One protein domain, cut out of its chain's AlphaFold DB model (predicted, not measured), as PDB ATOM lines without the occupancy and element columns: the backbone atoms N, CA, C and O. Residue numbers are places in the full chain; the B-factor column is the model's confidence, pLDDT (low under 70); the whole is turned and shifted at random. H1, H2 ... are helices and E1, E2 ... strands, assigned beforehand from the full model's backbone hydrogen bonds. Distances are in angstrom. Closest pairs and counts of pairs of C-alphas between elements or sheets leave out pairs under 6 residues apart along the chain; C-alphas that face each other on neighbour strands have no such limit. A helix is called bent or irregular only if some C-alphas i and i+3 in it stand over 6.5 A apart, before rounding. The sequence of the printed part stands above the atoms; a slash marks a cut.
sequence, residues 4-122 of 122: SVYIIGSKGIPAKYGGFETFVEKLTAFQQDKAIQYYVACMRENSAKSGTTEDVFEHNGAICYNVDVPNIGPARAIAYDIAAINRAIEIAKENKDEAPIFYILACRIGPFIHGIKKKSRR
ATOM      1  N   SER A   4     191.792 171.514 129.062       98.00
ATOM      2  CA  SER A   4     193.207 171.897 129.050       98.00
ATOM      3  C   SER A   4     194.110 170.663 128.957       98.00
ATOM      4  O   SER A   4     194.022 169.744 129.779       98.00
ATOM      5  N   VAL A   5     194.970 170.635 127.934       98.25
ATOM      6  CA  VAL A   5     195.934 169.558 127.667       98.25
ATOM      7  C   VAL A   5     197.343 170.141 127.628       98.25
ATOM      8  O   VAL A   5     197.703 170.882 126.717       98.25
ATOM      9  N   TYR A   6     198.155 169.765 128.608       98.00
ATOM     10  CA  TYR A   6     199.549 170.162 128.749       98.00
ATOM     11  C   TYR A   6     200.451 169.100 128.130       98.00
ATOM     12  O   TYR A   6     200.462 167.963 128.595       98.00
ATOM     13  N   ILE A   7     201.217 169.450 127.100       97.56
ATOM     14  CA  ILE A   7     202.117 168.544 126.384       97.56
ATOM     15  C   ILE A   7     203.558 168.787 126.834       97.56
ATOM     16  O   ILE A   7     204.068 169.907 126.758       97.56
ATOM     17  N   ILE A   8     204.222 167.718 127.278       95.56
ATOM     18  CA  ILE A   8     205.590 167.735 127.804       95.56
ATOM     19  C   ILE A   8     206.467 166.777 126.993       95.56
ATOM     20  O   ILE A   8     206.064 165.662 126.662       95.56
ATOM     21  N   GLY A   9     207.700 167.199 126.707       92.56
ATOM     22  CA  GLY A   9     208.727 166.348 126.104       92.56
ATOM     23  C   GLY A   9     208.885 166.481 124.587       92.56
ATOM     24  O   GLY A   9     209.737 165.796 124.021       92.56
ATOM     25  N   SER A  10     208.147 167.383 123.928       93.19
ATOM     26  CA  SER A  10     208.339 167.679 122.498       93.19
ATOM     27  C   SER A  10     209.579 168.520 122.208       93.19
ATOM     28  O   SER A  10     210.075 168.466 121.095       93.19
ATOM     29  N   LYS A  11     210.101 169.250 123.207       89.50
ATOM     30  CA  LYS A  11     211.099 170.335 123.081       89.50
ATOM     31  C   LYS A  11     210.580 171.621 122.421       89.50
ATOM     32  O   LYS A  11     211.351 172.578 122.309       89.50
ATOM     33  N   GLY A  12     209.298 171.659 122.070       92.31
ATOM     34  CA  GLY A  12     208.586 172.840 121.594       92.31
ATOM     35  C   GLY A  12     208.114 172.766 120.144       92.31
ATOM     36  O   GLY A  12     208.382 171.803 119.428       92.31
ATOM     37  N   ILE A  13     207.384 173.807 119.755       95.75
ATOM     38  CA  ILE A  13     206.950 174.130 118.392       95.75
ATOM     39  C   ILE A  13     207.219 175.633 118.168       95.75
ATOM     40  O   ILE A  13     207.199 176.370 119.157       95.75
ATOM     41  N   PRO A  14     207.513 176.118 116.946       93.12
ATOM     42  CA  PRO A  14     207.478 175.410 115.664       93.12
ATOM     43  C   PRO A  14     208.522 174.298 115.521       93.12
ATOM     44  O   PRO A  14     209.660 174.444 115.976       93.12
ATOM     45  N   ALA A  15     208.144 173.191 114.880       91.25
ATOM     46  CA  ALA A  15     209.047 172.058 114.679       91.25
ATOM     47  C   ALA A  15     210.221 172.386 113.752       91.25
ATOM     48  O   ALA A  15     210.042 173.018 112.711       91.25
ATOM     49  N   LYS A  16     211.417 171.885 114.090       85.19
ATOM     50  CA  LYS A  16     212.602 172.039 113.237       85.19
ATOM     51  C   LYS A  16     213.153 170.722 112.724       85.19
ATOM     52  O   LYS A  16     213.294 170.566 111.516       85.19
ATOM     53  N   TYR A  17     213.462 169.782 113.616       77.50
ATOM     54  CA  TYR A  17     214.146 168.541 113.215       77.50
ATOM     55  C   TYR A  17     213.750 167.299 114.037       77.50
ATOM     56  O   TYR A  17     214.215 166.201 113.738       77.50
ATOM     57  N   GLY A  18     212.917 167.435 115.077       86.75
ATOM     58  CA  GLY A  18     212.564 166.333 115.980       86.75
ATOM     59  C   GLY A  18     211.218 165.666 115.675       86.75
ATOM     60  O   GLY A  18     210.221 166.345 115.466       86.75
ATOM     61  N   GLY A  19     211.147 164.331 115.765       91.94
ATOM     62  CA  GLY A  19     209.897 163.583 115.545       91.94
ATOM     63  C   GLY A  19     208.756 163.968 116.500       91.94
ATOM     64  O   GLY A  19     207.616 164.119 116.065       91.94
ATOM     65  N   PHE A  20     209.052 164.207 117.784       94.19
ATOM     66  CA  PHE A  20     208.044 164.710 118.727       94.19
ATOM     67  C   PHE A  20     207.657 166.170 118.468       94.19
ATOM     68  O   PHE A  20     206.496 166.516 118.664       94.19
ATOM     69  N   GLU A  21     208.590 167.008 118.006       94.88
ATOM     70  CA  GLU A  21     208.278 168.384 117.597       94.88
ATOM     71  C   GLU A  21     207.282 168.351 116.434       94.88
ATOM     72  O   GLU A  21     206.216 168.951 116.518       94.88
ATOM     73  N   THR A  22     207.576 167.578 115.381       96.44
ATOM     74  CA  THR A  22     206.703 167.437 114.207       96.44
ATOM     75  C   THR A  22     205.344 166.846 114.568       96.44
ATOM     76  O   THR A  22     204.329 167.305 114.050       96.44
ATOM     77  N   PHE A  23     205.297 165.862 115.468       97.06
ATOM     78  CA  PHE A  23     204.031 165.317 115.953       97.06
ATOM     79  C   PHE A  23     203.158 166.406 116.594       97.06
ATOM     80  O   PHE A  23     201.995 166.545 116.223       97.06
ATOM     81  N   VAL A  24     203.713 167.208 117.509       97.50
ATOM     82  CA  VAL A  24     202.957 168.275 118.188       97.50
ATOM     83  C   VAL A  24     202.615 169.429 117.240       97.50
ATOM     84  O   VAL A  24     201.505 169.954 117.295       97.50
ATOM     85  N   GLU A  25     203.515 169.785 116.324       97.62
ATOM     86  CA  GLU A  25     203.255 170.772 115.270       97.62
ATOM     87  C   GLU A  25     202.014 170.391 114.462       97.62
ATOM     88  O   GLU A  25     201.103 171.192 114.284       97.62
ATOM     89  N   LYS A  26     201.944 169.137 114.008       97.88
ATOM     90  CA  LYS A  26     200.821 168.646 113.203       97.88
ATOM     91  C   LYS A  26     199.561 168.454 114.048       97.88
ATOM     92  O   LYS A  26     198.477 168.776 113.569       97.88
ATOM     93  N   LEU A  27     199.692 168.004 115.298       97.69
ATOM     94  CA  LEU A  27     198.575 167.879 116.241       97.69
ATOM     95  C   LEU A  27     197.873 169.226 116.476       97.69
ATOM     96  O   LEU A  27     196.645 169.279 116.487       97.69
ATOM     97  N   THR A  28     198.647 170.299 116.651       97.88
ATOM     98  CA  THR A  28     198.120 171.654 116.879       97.88
ATOM     99  C   THR A  28     197.605 172.285 115.582       97.88
ATOM    100  O   THR A  28     196.465 172.738 115.540       97.88
ATOM    101  N   ALA A  29     198.376 172.231 114.488       98.00
ATOM    102  CA  ALA A  29     197.989 172.810 113.196       98.00
ATOM    103  C   ALA A  29     196.693 172.211 112.625       98.00
ATOM    104  O   ALA A  29     195.878 172.926 112.044       98.00
ATOM    105  N   PHE A  30     196.485 170.903 112.798       97.75
ATOM    106  CA  PHE A  30     195.302 170.200 112.294       97.75
ATOM    107  C   PHE A  30     194.208 170.002 113.350       97.75
ATOM    108  O   PHE A  30     193.302 169.186 113.153       97.75
ATOM    109  N   GLN A  31     194.254 170.751 114.456       97.00
ATOM    110  CA  GLN A  31     193.262 170.668 115.522       97.00
ATOM    111  C   GLN A  31     191.841 170.955 115.007       97.00
ATOM    112  O   GLN A  31     191.498 172.104 114.702       97.00
ATOM    113  N   GLN A  32     191.003 169.913 115.011       95.69
ATOM    114  CA  GLN A  32     189.578 169.988 114.670       95.69
ATOM    115  C   GLN A  32     188.730 170.444 115.863       95.69
ATOM    116  O   GLN A  32     187.925 171.364 115.745       95.69
ATOM    117  N   ASP A  33     188.941 169.836 117.032       96.06
ATOM    118  CA  ASP A  33     188.148 170.128 118.222       96.06
ATOM    119  C   ASP A  33     188.681 171.362 118.962       96.06
ATOM    120  O   ASP A  33     189.689 171.300 119.668       96.06
ATOM    121  N   LYS A  34     187.986 172.496 118.818       94.31
ATOM    122  CA  LYS A  34     188.311 173.762 119.497       94.31
ATOM    123  C   LYS A  34     187.889 173.799 120.971       94.31
ATOM    124  O   LYS A  34     188.184 174.778 121.661       94.31
ATOM    125  N   ALA A  35     187.231 172.752 121.475       96.31
ATOM    126  CA  ALA A  35     187.008 172.581 122.903       96.31
ATOM    127  C   ALA A  35     188.296 172.192 123.642       96.31
ATOM    128  O   ALA A  35     188.324 172.291 124.862       96.31
ATOM    129  N   ILE A  36     189.368 171.797 122.949       97.25
ATOM    130  CA  ILE A  36     190.669 171.501 123.559       97.25
ATOM    131  C   ILE A  36     191.557 172.753 123.533       97.25
ATOM    132  O   ILE A  36     191.703 173.395 122.495       97.25
ATOM    133  N   GLN A  37     192.182 173.098 124.658       97.94
ATOM    134  CA  GLN A  37     193.252 174.094 124.712       97.94
ATOM    135  C   GLN A  37     194.581 173.378 124.934       97.94
ATOM    136  O   GLN A  37     194.795 172.764 125.983       97.94
ATOM    137  N   TYR A  38     195.474 173.458 123.949       98.44
ATOM    138  CA  TYR A  38     196.818 172.912 124.079       98.44
ATOM    139  C   TYR A  38     197.746 173.918 124.752       98.44
ATOM    140  O   TYR A  38     197.782 175.092 124.374       98.44
ATOM    141  N   TYR A  39     198.518 173.418 125.712       98.50
ATOM    142  CA  TYR A  39     199.637 174.104 126.340       98.50
ATOM    143  C   TYR A  39     200.910 173.304 126.065       98.50
ATOM    144  O   TYR A  39     200.993 172.141 126.456       98.50
ATOM    145  N   VAL A  40     201.905 173.882 125.398       98.19
ATOM    146  CA  VAL A  40     203.096 173.147 124.941       98.19
ATOM    147  C   VAL A  40     204.345 173.659 125.648       98.19
ATOM    148  O   VAL A  40     204.702 174.831 125.527       98.19
ATOM    149  N   ALA A  41     205.041 172.768 126.358       97.19
ATOM    150  CA  ALA A  41     206.351 173.085 126.912       97.19
ATOM    151  C   ALA A  41     207.367 173.277 125.779       97.19
ATOM    152  O   ALA A  41     207.586 172.370 124.972       97.19
ATOM    153  N   CYS A  42     208.036 174.428 125.758       96.06
ATOM    154  CA  CYS A  42     209.075 174.752 124.787       96.06
ATOM    155  C   CYS A  42     210.412 174.965 125.495       96.06
ATOM    156  O   CYS A  42     210.473 175.495 126.602       96.06
ATOM    157  N   MET A  43     211.505 174.488 124.905       93.94
ATOM    158  CA  MET A  43     212.837 174.785 125.429       93.94
ATOM    159  C   MET A  43     213.239 176.177 124.950       93.94
ATOM    160  O   MET A  43     213.260 176.390 123.739       93.94
ATOM    161  N   ARG A  44     213.595 177.103 125.857       93.94
ATOM    162  CA  ARG A  44     213.870 178.501 125.467       93.94
ATOM    163  C   ARG A  44     214.898 178.611 124.346       93.94
ATOM    164  O   ARG A  44     214.691 179.355 123.398       93.94
ATOM    165  N   GLU A  45     215.970 177.825 124.399       90.62
ATOM    166  CA  GLU A  45     216.982 177.808 123.334       90.62
ATOM    167  C   GLU A  45     216.418 177.437 121.956       90.62
ATOM    168  O   GLU A  45     216.906 177.928 120.940       90.62
ATOM    169  N   ASN A  46     215.409 176.566 121.894       90.50
ATOM    170  CA  ASN A  46     214.779 176.185 120.633       90.50
ATOM    171  C   ASN A  46     213.869 177.295 120.107       90.50
ATOM    172  O   ASN A  46     213.941 177.617 118.921       90.50
ATOM    173  N   SER A  47     213.081 177.905 120.993       91.38
ATOM    174  CA  SER A  47     212.219 179.047 120.671       91.38
ATOM    175  C   SER A  47     213.041 180.256 120.218       91.38
ATOM    176  O   SER A  47     212.747 180.842 119.180       91.38
ATOM    177  N   ALA A  48     214.158 180.543 120.894       91.75
ATOM    178  CA  ALA A  48     215.076 181.619 120.529       91.75
ATOM    179  C   ALA A  48     215.678 181.419 119.133       91.75
ATOM    180  O   ALA A  48     215.746 182.357 118.341       91.75
ATOM    181  N   LYS A  49     216.031 180.179 118.761       89.25
ATOM    182  CA  LYS A  49     216.457 179.866 117.383       89.25
ATOM    183  C   LYS A  49     215.353 180.140 116.356       89.25
ATOM    184  O   LYS A  49     215.642 180.169 115.163       89.25
ATOM    185  N   SER A  50     214.088 180.177 116.769       86.19
ATOM    186  CA  SER A  50     212.918 180.475 115.928       86.19
ATOM    187  C   SER A  50     212.513 181.953 115.983       86.19
ATOM    188  O   SER A  50     211.507 182.311 115.385       86.19
ATOM    189  N   GLY A  51     213.294 182.802 116.659       90.75
ATOM    190  CA  GLY A  51     213.016 184.232 116.798       90.75
ATOM    191  C   GLY A  51     212.082 184.591 117.956       90.75
ATOM    192  O   GLY A  51     211.737 185.758 118.091       90.75
ATOM    193  N   THR A  52     211.701 183.627 118.798       91.62
ATOM    194  CA  THR A  52     210.797 183.839 119.936       91.62
ATOM    195  C   THR A  52     211.585 183.922 121.236       91.62
ATOM    196  O   THR A  52     212.304 182.985 121.594       91.62
ATOM    197  N   THR A  53     211.441 185.026 121.963       92.38
ATOM    198  CA  THR A  53     212.150 185.273 123.231       92.38
ATOM    199  C   THR A  53     211.211 185.401 124.425       92.38
ATOM    200  O   THR A  53     211.667 185.291 125.562       92.38
ATOM    201  N   GLU A  54     209.914 185.562 124.171       94.44
ATOM    202  CA  GLU A  54     208.854 185.696 125.164       94.44
ATOM    203  C   GLU A  54     208.726 184.449 126.047       94.44
ATOM    204  O   GLU A  54     208.950 183.320 125.610       94.44
ATOM    205  N   ASP A  55     208.321 184.631 127.304       95.56
ATOM    206  CA  ASP A  55     208.092 183.511 128.228       95.56
ATOM    207  C   ASP A  55     206.896 182.653 127.815       95.56
ATOM    208  O   ASP A  55     206.880 181.442 128.045       95.56
ATOM    209  N   VAL A  56     205.905 183.281 127.186       97.25
ATOM    210  CA  VAL A  56     204.713 182.636 126.650       97.25
ATOM    211  C   VAL A  56     204.409 183.244 125.288       97.25
ATOM    212  O   VAL A  56     204.450 184.460 125.131       97.25
ATOM    213  N   PHE A  57     204.089 182.396 124.320       97.50
ATOM    214  CA  PHE A  57     203.701 182.794 122.972       97.50
ATOM    215  C   PHE A  57     202.606 181.869 122.441       97.50
ATOM    216  O   PHE A  57     202.381 180.781 122.974       97.50
ATOM    217  N   GLU A  58     201.918 182.290 121.385       97.31
ATOM    218  CA  GLU A  58     200.918 181.464 120.710       97.31
ATOM    219  C   GLU A  58     201.474 180.928 119.389       97.31
ATOM    220  O   GLU A  58     202.085 181.664 118.617       97.31
ATOM    221  N   HIS A  59     201.245 179.643 119.116       97.44
ATOM    222  CA  HIS A  59     201.543 179.022 117.823       97.44
ATOM    223  C   HIS A  59     200.472 177.982 117.495       97.44
ATOM    224  O   HIS A  59     200.160 177.134 118.330       97.44
ATOM    225  N   ASN A  60     199.877 178.046 116.300       97.25
ATOM    226  CA  ASN A  60     198.752 177.191 115.881       97.25
ATOM    227  C   ASN A  60     197.556 177.168 116.867       97.25
ATOM    228  O   ASN A  60     196.870 176.154 116.992       97.25
ATOM    229  N   GLY A  61     197.312 178.258 117.604       96.69
ATOM    230  CA  GLY A  61     196.282 178.319 118.654       96.69
ATOM    231  C   GLY A  61     196.646 177.589 119.956       96.69
ATOM    232  O   GLY A  61     195.844 177.557 120.895       96.69
ATOM    233  N   ALA A  62     197.843 176.999 120.039       98.00
ATOM    234  CA  ALA A  62     198.393 176.442 121.264       98.00
ATOM    235  C   ALA A  62     199.178 177.505 122.041       98.00
ATOM    236  O   ALA A  62     199.927 178.292 121.462       98.00
ATOM    237  N   ILE A  63     199.049 177.478 123.368       98.19
ATOM    238  CA  ILE A  63     199.800 178.348 124.274       98.19
ATOM    239  C   ILE A  63     201.134 177.670 124.575       98.19
ATOM    240  O   ILE A  63     201.205 176.653 125.265       98.19
ATOM    241  N   CYS A  64     202.212 178.219 124.044       98.19
ATOM    242  CA  CYS A  64     203.556 177.703 124.219       98.19
ATOM    243  C   CYS A  64     204.242 178.449 125.363       98.19
ATOM    244  O   CYS A  64     204.300 179.673 125.343       98.19
ATOM    245  N   TYR A  65     204.762 177.729 126.359       98.12
ATOM    246  CA  TYR A  65     205.497 178.327 127.477       98.12
ATOM    247  C   TYR A  65     206.954 177.874 127.460       98.12
ATOM    248  O   TYR A  65     207.258 176.680 127.363       98.12
ATOM    249  N   ASN A  66     207.862 178.840 127.543       97.06
ATOM    250  CA  ASN A  66     209.293 178.598 127.532       97.06
ATOM    251  C   ASN A  66     209.792 178.163 128.910       97.06
ATOM    252  O   ASN A  66     209.420 178.711 129.945       97.06
ATOM    253  N   VAL A  67     210.645 177.142 128.904       95.56
ATOM    254  CA  VAL A  67     211.264 176.565 130.095       95.56
ATOM    255  C   VAL A  67     212.775 176.697 129.977       95.56
ATOM    256  O   VAL A  67     213.388 176.241 129.002       95.56
ATOM    257  N   ASP A  68     213.357 177.297 131.008       92.50
ATOM    258  CA  ASP A  68     214.791 177.481 131.171       92.50
ATOM    259  C   ASP A  68     215.405 176.317 131.941       92.50
ATOM    260  O   ASP A  68     214.890 175.876 132.970       92.50
ATOM    261  N   VAL A  69     216.520 175.799 131.428       87.69
ATOM    262  CA  VAL A  69     217.238 174.689 132.057       87.69
ATOM    263  C   VAL A  69     218.735 174.925 131.923       87.69
ATOM    264  O   VAL A  69     219.207 175.105 130.790       87.69
ATOM    265  N   PRO A  70     219.493 174.874 133.033       83.56
ATOM    266  CA  PRO A  70     220.937 175.051 133.000       83.56
ATOM    267  C   PRO A  70     221.607 173.986 132.128       83.56
ATOM    268  O   PRO A  70     221.103 172.870 131.950       83.56
ATOM    269  N   ASN A  71     222.773 174.324 131.581       83.69
ATOM    270  CA  ASN A  71     223.555 173.389 130.786       83.69
ATOM    271  C   ASN A  71     224.281 172.385 131.701       83.69
ATOM    272  O   ASN A  71     225.408 172.611 132.122       83.69
ATOM    273  N   ILE A  72     223.601 171.282 132.021       88.00
ATOM    274  CA  ILE A  72     224.089 170.207 132.905       88.00
ATOM    275  C   ILE A  72     224.440 168.921 132.132       88.00
ATOM    276  O   ILE A  72     224.341 167.812 132.659       88.00
ATOM    277  N   GLY A  73     224.797 169.046 130.849       87.19
ATOM    278  CA  GLY A  73     225.177 167.904 130.015       87.19
ATOM    279  C   GLY A  73     224.027 166.901 129.793       87.19
ATOM    280  O   GLY A  73     222.889 167.322 129.573       87.19
ATOM    281  N   PRO A  74     224.272 165.574 129.838       80.81
ATOM    282  CA  PRO A  74     223.260 164.553 129.525       80.81
ATOM    283  C   PRO A  74     221.991 164.625 130.387       80.81
ATOM    284  O   PRO A  74     220.892 164.334 129.911       80.81
ATOM    285  N   ALA A  75     222.116 165.073 131.641       86.25
ATOM    286  CA  ALA A  75     220.994 165.207 132.572       86.25
ATOM    287  C   ALA A  75     220.000 166.311 132.170       86.25
ATOM    288  O   ALA A  75     218.876 166.354 132.674       86.25
ATOM    289  N   ARG A  76     220.377 167.182 131.225       89.19
ATOM    290  CA  ARG A  76     219.574 168.321 130.774       89.19
ATOM    291  C   ARG A  76     218.186 167.914 130.297       89.19
ATOM    292  O   ARG A  76     217.217 168.610 130.575       89.19
ATOM    293  N   ALA A  77     218.077 166.778 129.612       85.50
ATOM    294  CA  ALA A  77     216.803 166.279 129.106       85.50
ATOM    295  C   ALA A  77     215.829 165.891 130.234       85.50
ATOM    296  O   ALA A  77     214.634 166.146 130.125       85.50
ATOM    297  N   ILE A  78     216.345 165.310 131.321       89.12
ATOM    298  CA  ILE A  78     215.550 164.935 132.496       89.12
ATOM    299  C   ILE A  78     215.153 166.194 133.272       89.12
ATOM    300  O   ILE A  78     213.983 166.367 133.605       89.12
ATOM    301  N   ALA A  79     216.110 167.097 133.516       90.88
ATOM    302  CA  ALA A  79     215.847 168.354 134.212       90.88
ATOM    303  C   ALA A  79     214.814 169.215 133.472       90.88
ATOM    304  O   ALA A  79     213.929 169.780 134.107       90.88
ATOM    305  N   TYR A  80     214.879 169.248 132.139       92.38
ATOM    306  CA  TYR A  80     213.879 169.907 131.307       92.38
ATOM    307  C   TYR A  80     212.482 169.333 131.505       92.38
ATOM    308  O   TYR A  80     211.561 170.091 131.791       92.38
ATOM    309  N   ASP A  81     212.313 168.013 131.409       91.12
ATOM    310  CA  ASP A  81     210.993 167.398 131.565       91.12
ATOM    311  C   ASP A  81     210.417 167.637 132.977       91.12
ATOM    312  O   ASP A  81     209.219 167.886 133.116       91.12
ATOM    313  N   ILE A  82     211.261 167.626 134.021       91.50
ATOM    314  CA  ILE A  82     210.859 167.942 135.404       91.50
ATOM    315  C   ILE A  82     210.471 169.422 135.554       91.50
ATOM    316  O   ILE A  82     209.472 169.736 136.202       91.50
ATOM    317  N   ALA A  83     211.245 170.347 134.985       94.06
ATOM    318  CA  ALA A  83     210.931 171.774 135.036       94.06
ATOM    319  C   ALA A  83     209.636 172.081 134.266       94.06
ATOM    320  O   ALA A  83     208.749 172.757 134.785       94.06
ATOM    321  N   ALA A  84     209.483 171.492 133.079       95.31
ATOM    322  CA  ALA A  84     208.311 171.647 132.233       95.31
ATOM    323  C   ALA A  84     207.030 171.160 132.915       95.31
ATOM    324  O   ALA A  84     206.046 171.892 132.947       95.31
ATOM    325  N   ILE A  85     207.035 169.964 133.517       94.50
ATOM    326  CA  ILE A  85     205.835 169.452 134.195       94.50
ATOM    327  C   ILE A  85     205.497 170.238 135.466       94.50
ATOM    328  O   ILE A  85     204.322 170.426 135.769       94.50
ATOM    329  N   ASN A  86     206.497 170.736 136.199       94.06
ATOM    330  CA  ASN A  86     206.248 171.610 137.345       94.06
ATOM    331  C   ASN A  86     205.599 172.925 136.906       94.06
ATOM    332  O   ASN A  86     204.581 173.302 137.486       94.06
ATOM    333  N   ARG A  87     206.124 173.563 135.853       96.31
ATOM    334  CA  ARG A  87     205.533 174.786 135.302       96.31
ATOM    335  C   ARG A  87     204.128 174.536 134.755       96.31
ATOM    336  O   ARG A  87     203.235 175.338 134.997       96.31
ATOM    337  N   ALA A  88     203.895 173.398 134.100       96.69
ATOM    338  CA  ALA A  88     202.564 172.995 133.645       96.69
ATOM    339  C   ALA A  88     201.558 172.903 134.803       96.69
ATOM    340  O   ALA A  88     200.430 173.372 134.684       96.69
ATOM    341  N   ILE A  89     201.962 172.305 135.932       95.81
ATOM    342  CA  ILE A  89     201.115 172.199 137.129       95.81
ATOM    343  C   ILE A  89     200.812 173.585 137.709       95.81
ATOM    344  O   ILE A  89     199.693 173.815 138.155       95.81
ATOM    345  N   GLU A  90     201.782 174.500 137.717       96.31
ATOM    346  CA  GLU A  90     201.575 175.881 138.171       96.31
ATOM    347  C   GLU A  90     200.579 176.621 137.278       96.31
ATOM    348  O   GLU A  90     199.584 177.126 137.789       96.31
ATOM    349  N   ILE A  91     200.773 176.582 135.956       96.94
ATOM    350  CA  ILE A  91     199.859 177.205 134.987       96.94
ATOM    351  C   ILE A  91     198.442 176.634 135.141       96.94
ATOM    352  O   ILE A  91     197.473 177.387 135.190       96.94
ATOM    353  N   ALA A  92     198.305 175.314 135.297       96.75
ATOM    354  CA  ALA A  92     196.999 174.684 135.486       96.75
ATOM    355  C   ALA A  92     196.282 175.158 136.760       96.75
ATOM    356  O   ALA A  92     195.061 175.310 136.769       96.75
ATOM    357  N   LYS A  93     197.035 175.416 137.838       95.50
ATOM    358  CA  LYS A  93     196.496 175.966 139.090       95.50
ATOM    359  C   LYS A  93     196.118 177.435 138.953       95.50
ATOM    360  O   LYS A  93     195.038 177.813 139.399       95.50
ATOM    361  N   GLU A  94     196.981 178.239 138.336       95.75
ATOM    362  CA  GLU A  94     196.744 179.660 138.049       95.75
ATOM    363  C   GLU A  94     195.466 179.839 137.212       95.75
ATOM    364  O   GLU A  94     194.604 180.649 137.554       95.75
ATOM    365  N   ASN A  95     195.293 178.999 136.188       95.19
ATOM    366  CA  ASN A  95     194.127 178.997 135.304       95.19
ATOM    367  C   ASN A  95     192.872 178.365 135.925       95.19
ATOM    368  O   ASN A  95     191.790 178.488 135.353       95.19
ATOM    369  N   LYS A  96     192.994 177.698 137.083       95.31
ATOM    370  CA  LYS A  96     191.923 176.907 137.719       95.31
ATOM    371  C   LYS A  96     191.333 175.855 136.772       95.31
ATOM    372  O   LYS A  96     190.120 175.668 136.714       95.31
ATOM    373  N   ASP A  97     192.199 175.171 136.027       94.69
ATOM    374  CA  ASP A  97     191.773 174.164 135.059       94.69
ATOM    375  C   ASP A  97     191.066 172.983 135.736       94.69
ATOM    376  O   ASP A  97     191.590 172.355 136.662       94.69
ATOM    377  N   GLU A  98     189.900 172.608 135.212       92.88
ATOM    378  CA  GLU A  98     189.156 171.450 135.701       92.88
ATOM    379  C   GLU A  98     189.659 170.141 135.067       92.88
ATOM    380  O   GLU A  98     189.495 169.862 133.870       92.88
ATOM    381  N   ALA A  99     190.260 169.295 135.909       92.94
ATOM    382  CA  ALA A  99     190.820 167.993 135.543       92.94
ATOM    383  C   ALA A  99     191.792 168.054 134.336       92.94
ATOM    384  O   ALA A  99     191.555 167.364 133.335       92.94
ATOM    385  N   PRO A 100     192.870 168.859 134.395       95.62
ATOM    386  CA  PRO A 100     193.816 169.016 133.290       95.62
ATOM    387  C   PRO A 100     194.486 167.685 132.923       95.62
ATOM    388  O   PRO A 100     194.746 166.838 133.783       95.62
ATOM    389  N   ILE A 101     194.789 167.505 131.636       96.56
ATOM    390  CA  ILE A 101     195.525 166.338 131.134       96.56
ATOM    391  C   ILE A 101     196.988 166.731 130.950       96.56
ATOM    392  O   ILE A 101     197.286 167.658 130.206       96.56
ATOM    393  N   PHE A 102     197.901 165.993 131.578       95.50
ATOM    394  CA  PHE A 102     199.341 166.120 131.343       95.50
ATOM    395  C   PHE A 102     199.798 164.980 130.428       95.50
ATOM    396  O   PHE A 102     199.850 163.823 130.847       95.50
ATOM    397  N   TYR A 103     200.101 165.299 129.171       95.56
ATOM    398  CA  TYR A 103     200.500 164.353 128.136       95.56
ATOM    399  C   TYR A 103     202.023 164.360 127.947       95.56
ATOM    400  O   TYR A 103     202.602 165.313 127.428       95.56
ATOM    401  N   ILE A 104     202.680 163.294 128.409       92.94
ATOM    402  CA  ILE A 104     204.143 163.178 128.457       92.94
ATOM    403  C   ILE A 104     204.614 162.300 127.291       92.94
ATOM    404  O   ILE A 104     204.325 161.107 127.261       92.94
ATOM    405  N   LEU A 105     205.362 162.878 126.348       91.38
ATOM    406  CA  LEU A 105     205.809 162.194 125.125       91.38
ATOM    407  C   LEU A 105     207.073 161.340 125.318       91.38
ATOM    408  O   LEU A 105     207.297 160.395 124.567       91.38
ATOM    409  N   ALA A 106     207.902 161.639 126.325       78.44
ATOM    410  CA  ALA A 106     209.150 160.918 126.591       78.44
ATOM    411  C   ALA A 106     209.207 160.388 128.034       78.44
ATOM    412  O   ALA A 106     209.022 161.133 128.993       78.44
ATOM    413  N   CYS A 107     209.539 159.104 128.213       69.62
ATOM    414  CA  CYS A 107     209.524 158.422 129.521       69.62
ATOM    415  C   CYS A 107     210.746 158.731 130.422       69.62
ATOM    416  O   CYS A 107     211.044 158.005 131.368       69.62
ATOM    417  N   ARG A 108     211.486 159.817 130.166       79.31
ATOM    418  CA  ARG A 108     212.730 160.133 130.902       79.31
ATOM    419  C   ARG A 108     212.495 160.454 132.380       79.31
ATOM    420  O   ARG A 108     213.407 160.325 133.188       79.31
ATOM    421  N   ILE A 109     211.271 160.841 132.734       80.38
ATOM    422  CA  ILE A 109     210.867 161.158 134.108       80.38
ATOM    423  C   ILE A 109     210.171 160.003 134.829       80.38
ATOM    424  O   ILE A 109     209.690 160.210 135.940       80.38
ATOM    425  N   GLY A 110     210.139 158.798 134.247       79.25
ATOM    426  CA  GLY A 110     209.525 157.602 134.840       79.25
ATOM    427  C   GLY A 110     209.820 157.414 136.339       79.25
ATOM    428  O   GLY A 110     208.869 157.326 137.120       79.25
ATOM    429  N   PRO A 111     211.095 157.468 136.776       83.00
ATOM    430  CA  PRO A 111     211.459 157.356 138.194       83.00
ATOM    431  C   PRO A 111     210.863 158.443 139.111       83.00
ATOM    432  O   PRO A 111     210.729 158.232 140.312       83.00
ATOM    433  N   PHE A 112     210.477 159.599 138.564       82.31
ATOM    434  CA  PHE A 112     209.992 160.769 139.307       82.31
ATOM    435  C   PHE A 112     208.466 160.964 139.226       82.31
ATOM    436  O   PHE A 112     207.911 161.795 139.953       82.31
ATOM    437  N   ILE A 113     207.759 160.189 138.388       83.44
ATOM    438  CA  ILE A 113     206.309 160.329 138.150       83.44
ATOM    439  C   ILE A 113     205.498 160.233 139.448       83.44
ATOM    440  O   ILE A 113     204.528 160.974 139.620       83.44
ATOM    441  N   HIS A 114     205.885 159.355 140.381       80.75
ATOM    442  CA  HIS A 114     205.149 159.175 141.635       80.75
ATOM    443  C   HIS A 114     205.074 160.475 142.457       80.75
ATOM    444  O   HIS A 114     203.998 160.853 142.927       80.75
ATOM    445  N   GLY A 115     206.197 161.191 142.589       83.06
ATOM    446  CA  GLY A 115     206.252 162.468 143.306       83.06
ATOM    447  C   GLY A 115     205.447 163.561 142.602       83.06
ATOM    448  O   GLY A 115     204.680 164.283 143.243       83.06
ATOM    449  N   ILE A 116     205.546 163.626 141.272       81.62
ATOM    450  CA  ILE A 116     204.823 164.604 140.450       81.62
ATOM    451  C   ILE A 116     203.302 164.407 140.563       81.62
ATOM    452  O   ILE A 116     202.571 165.368 140.805       81.62
ATOM    453  N   LYS A 117     202.820 163.159 140.503       81.56
ATOM    454  CA  LYS A 117     201.392 162.822 140.651       81.56
ATOM    455  C   LYS A 117     200.811 163.270 141.996       81.56
ATOM    456  O   LYS A 117     199.637 163.623 142.082       81.56
ATOM    457  N   LYS A 118     201.611 163.253 143.067       79.31
ATOM    458  CA  LYS A 118     201.181 163.746 144.384       79.31
ATOM    459  C   LYS A 118     201.027 165.270 144.396       79.31
ATOM    460  O   LYS A 118     200.127 165.777 145.061       79.31
ATOM    461  N   LYS A 119     201.873 165.989 143.650       78.50
ATOM    462  CA  LYS A 119     201.845 167.455 143.531       78.50
ATOM    463  C   LYS A 119     200.680 167.958 142.673       78.50
ATOM    464  O   LYS A 119     200.157 169.021 142.971       78.50
ATOM    465  N   SER A 120     200.255 167.193 141.663       72.75
ATOM    466  CA  SER A 120     199.147 167.563 140.765       72.75
ATOM    467  C   SER A 120     197.747 167.331 141.351       72.75
ATOM    468  O   SER A 120     196.770 167.816 140.797       72.75
ATOM    469  N   ARG A 121     197.628 166.551 142.435       71.31
ATOM    470  CA  ARG A 121     196.360 166.303 143.154       71.31
ATOM    471  C   ARG A 121     196.079 167.307 144.276       71.31
ATOM    472  O   ARG A 121     195.007 167.257 144.866       71.31
ATOM    473  N   ARG A 122     197.072 168.126 144.615       54.50
ATOM    474  CA  ARG A 122     196.992 169.218 145.591       54.50
ATOM    475  C   ARG A 122     196.895 170.526 144.842       54.50
ATOM    476  O   ARG A 122     196.336 171.479 145.403       54.50
TER     477      ARG A 122
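Overview. This is residues 4 to 122 of the 122 residues of the protein "DUF1972 domain-containing protein" of Streptococcus pneumoniae 2070335 (UniProt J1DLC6). A strongly twisted sheet of five strands lies between two helices, long H3 along one face and shorter H1 on the other; H4 packs on H3, off the sheet, and short H2 only grazes the sheet. The printed part has 119 residues, with four named helices and five named strands that follow along the chain as E1 H1 E2 H2 E3 E4 H3 E5 H4. The mixed sheet runs E3 E4 E2 E1 E5; the class is mixed, helices and strands. The whole is compact, with a radius of gyration of the C-alphas of 13.6 A and spans of 38 by 33 by 24 A.

Along the chain. The strands are E3, residues 56 to 59, E4, 62 to 67, E2, 36 to 43, 22.5 A long, E1, 4 to 8, from C-alpha 4 at (193.207, 171.897, 129.050), and E5, 101 to 104. The helices are H3, 73 to 94, 31.8 A, H1, 19 to 29, 15.2 A, H2, 44 to 48, and H4, 107 to 120, 17.8 A, ending at C-alpha 120 (199.147, 167.563, 140.765). H4 is irregular, with C-alphas 108 and 111 7.9 A apart, and H3 only just, with C-alphas 74 and 77 6.7 A apart.

Arrangement. E3 and E4 form an antiparallel hairpin, N 57 to O 64 2.9 A. The parallel pairs are E4 and E2, N 40 to O 63 2.9 A, E2 and E1, N 7 to O 39 2.8 A, and E1 and E5, N 103 to O 6 2.7 A. H3 and H1 on opposite faces make three layers, at heights over the sheet of 6.7 A and 9.8 A. E1, H1, E2 is a strand-helix-strand unit, two parallel neighbours joined through a helix; E4, H3, E5 is a split one, with E2 and E1 between its strands; both crossovers are right-handed. H3 and H4 touch, C-alphas of Ile 78 and Arg 108 closest at 5.8 A, at a shallow tilt of 27 degrees, the same way. Every O i to N i+4 pair is within hydrogen-bond range in H1 and H2, 16 of 18 in H3 and 6 of 10 in H4.

Size, cuts and confidence. The C-alphas farthest apart, of Ala 35 and Gly 73, are 39.1 A apart. The printed part has no cut, and no link is long. Mean pLDDT of the printed part is 91.5; residues 107 and 122 are under 70.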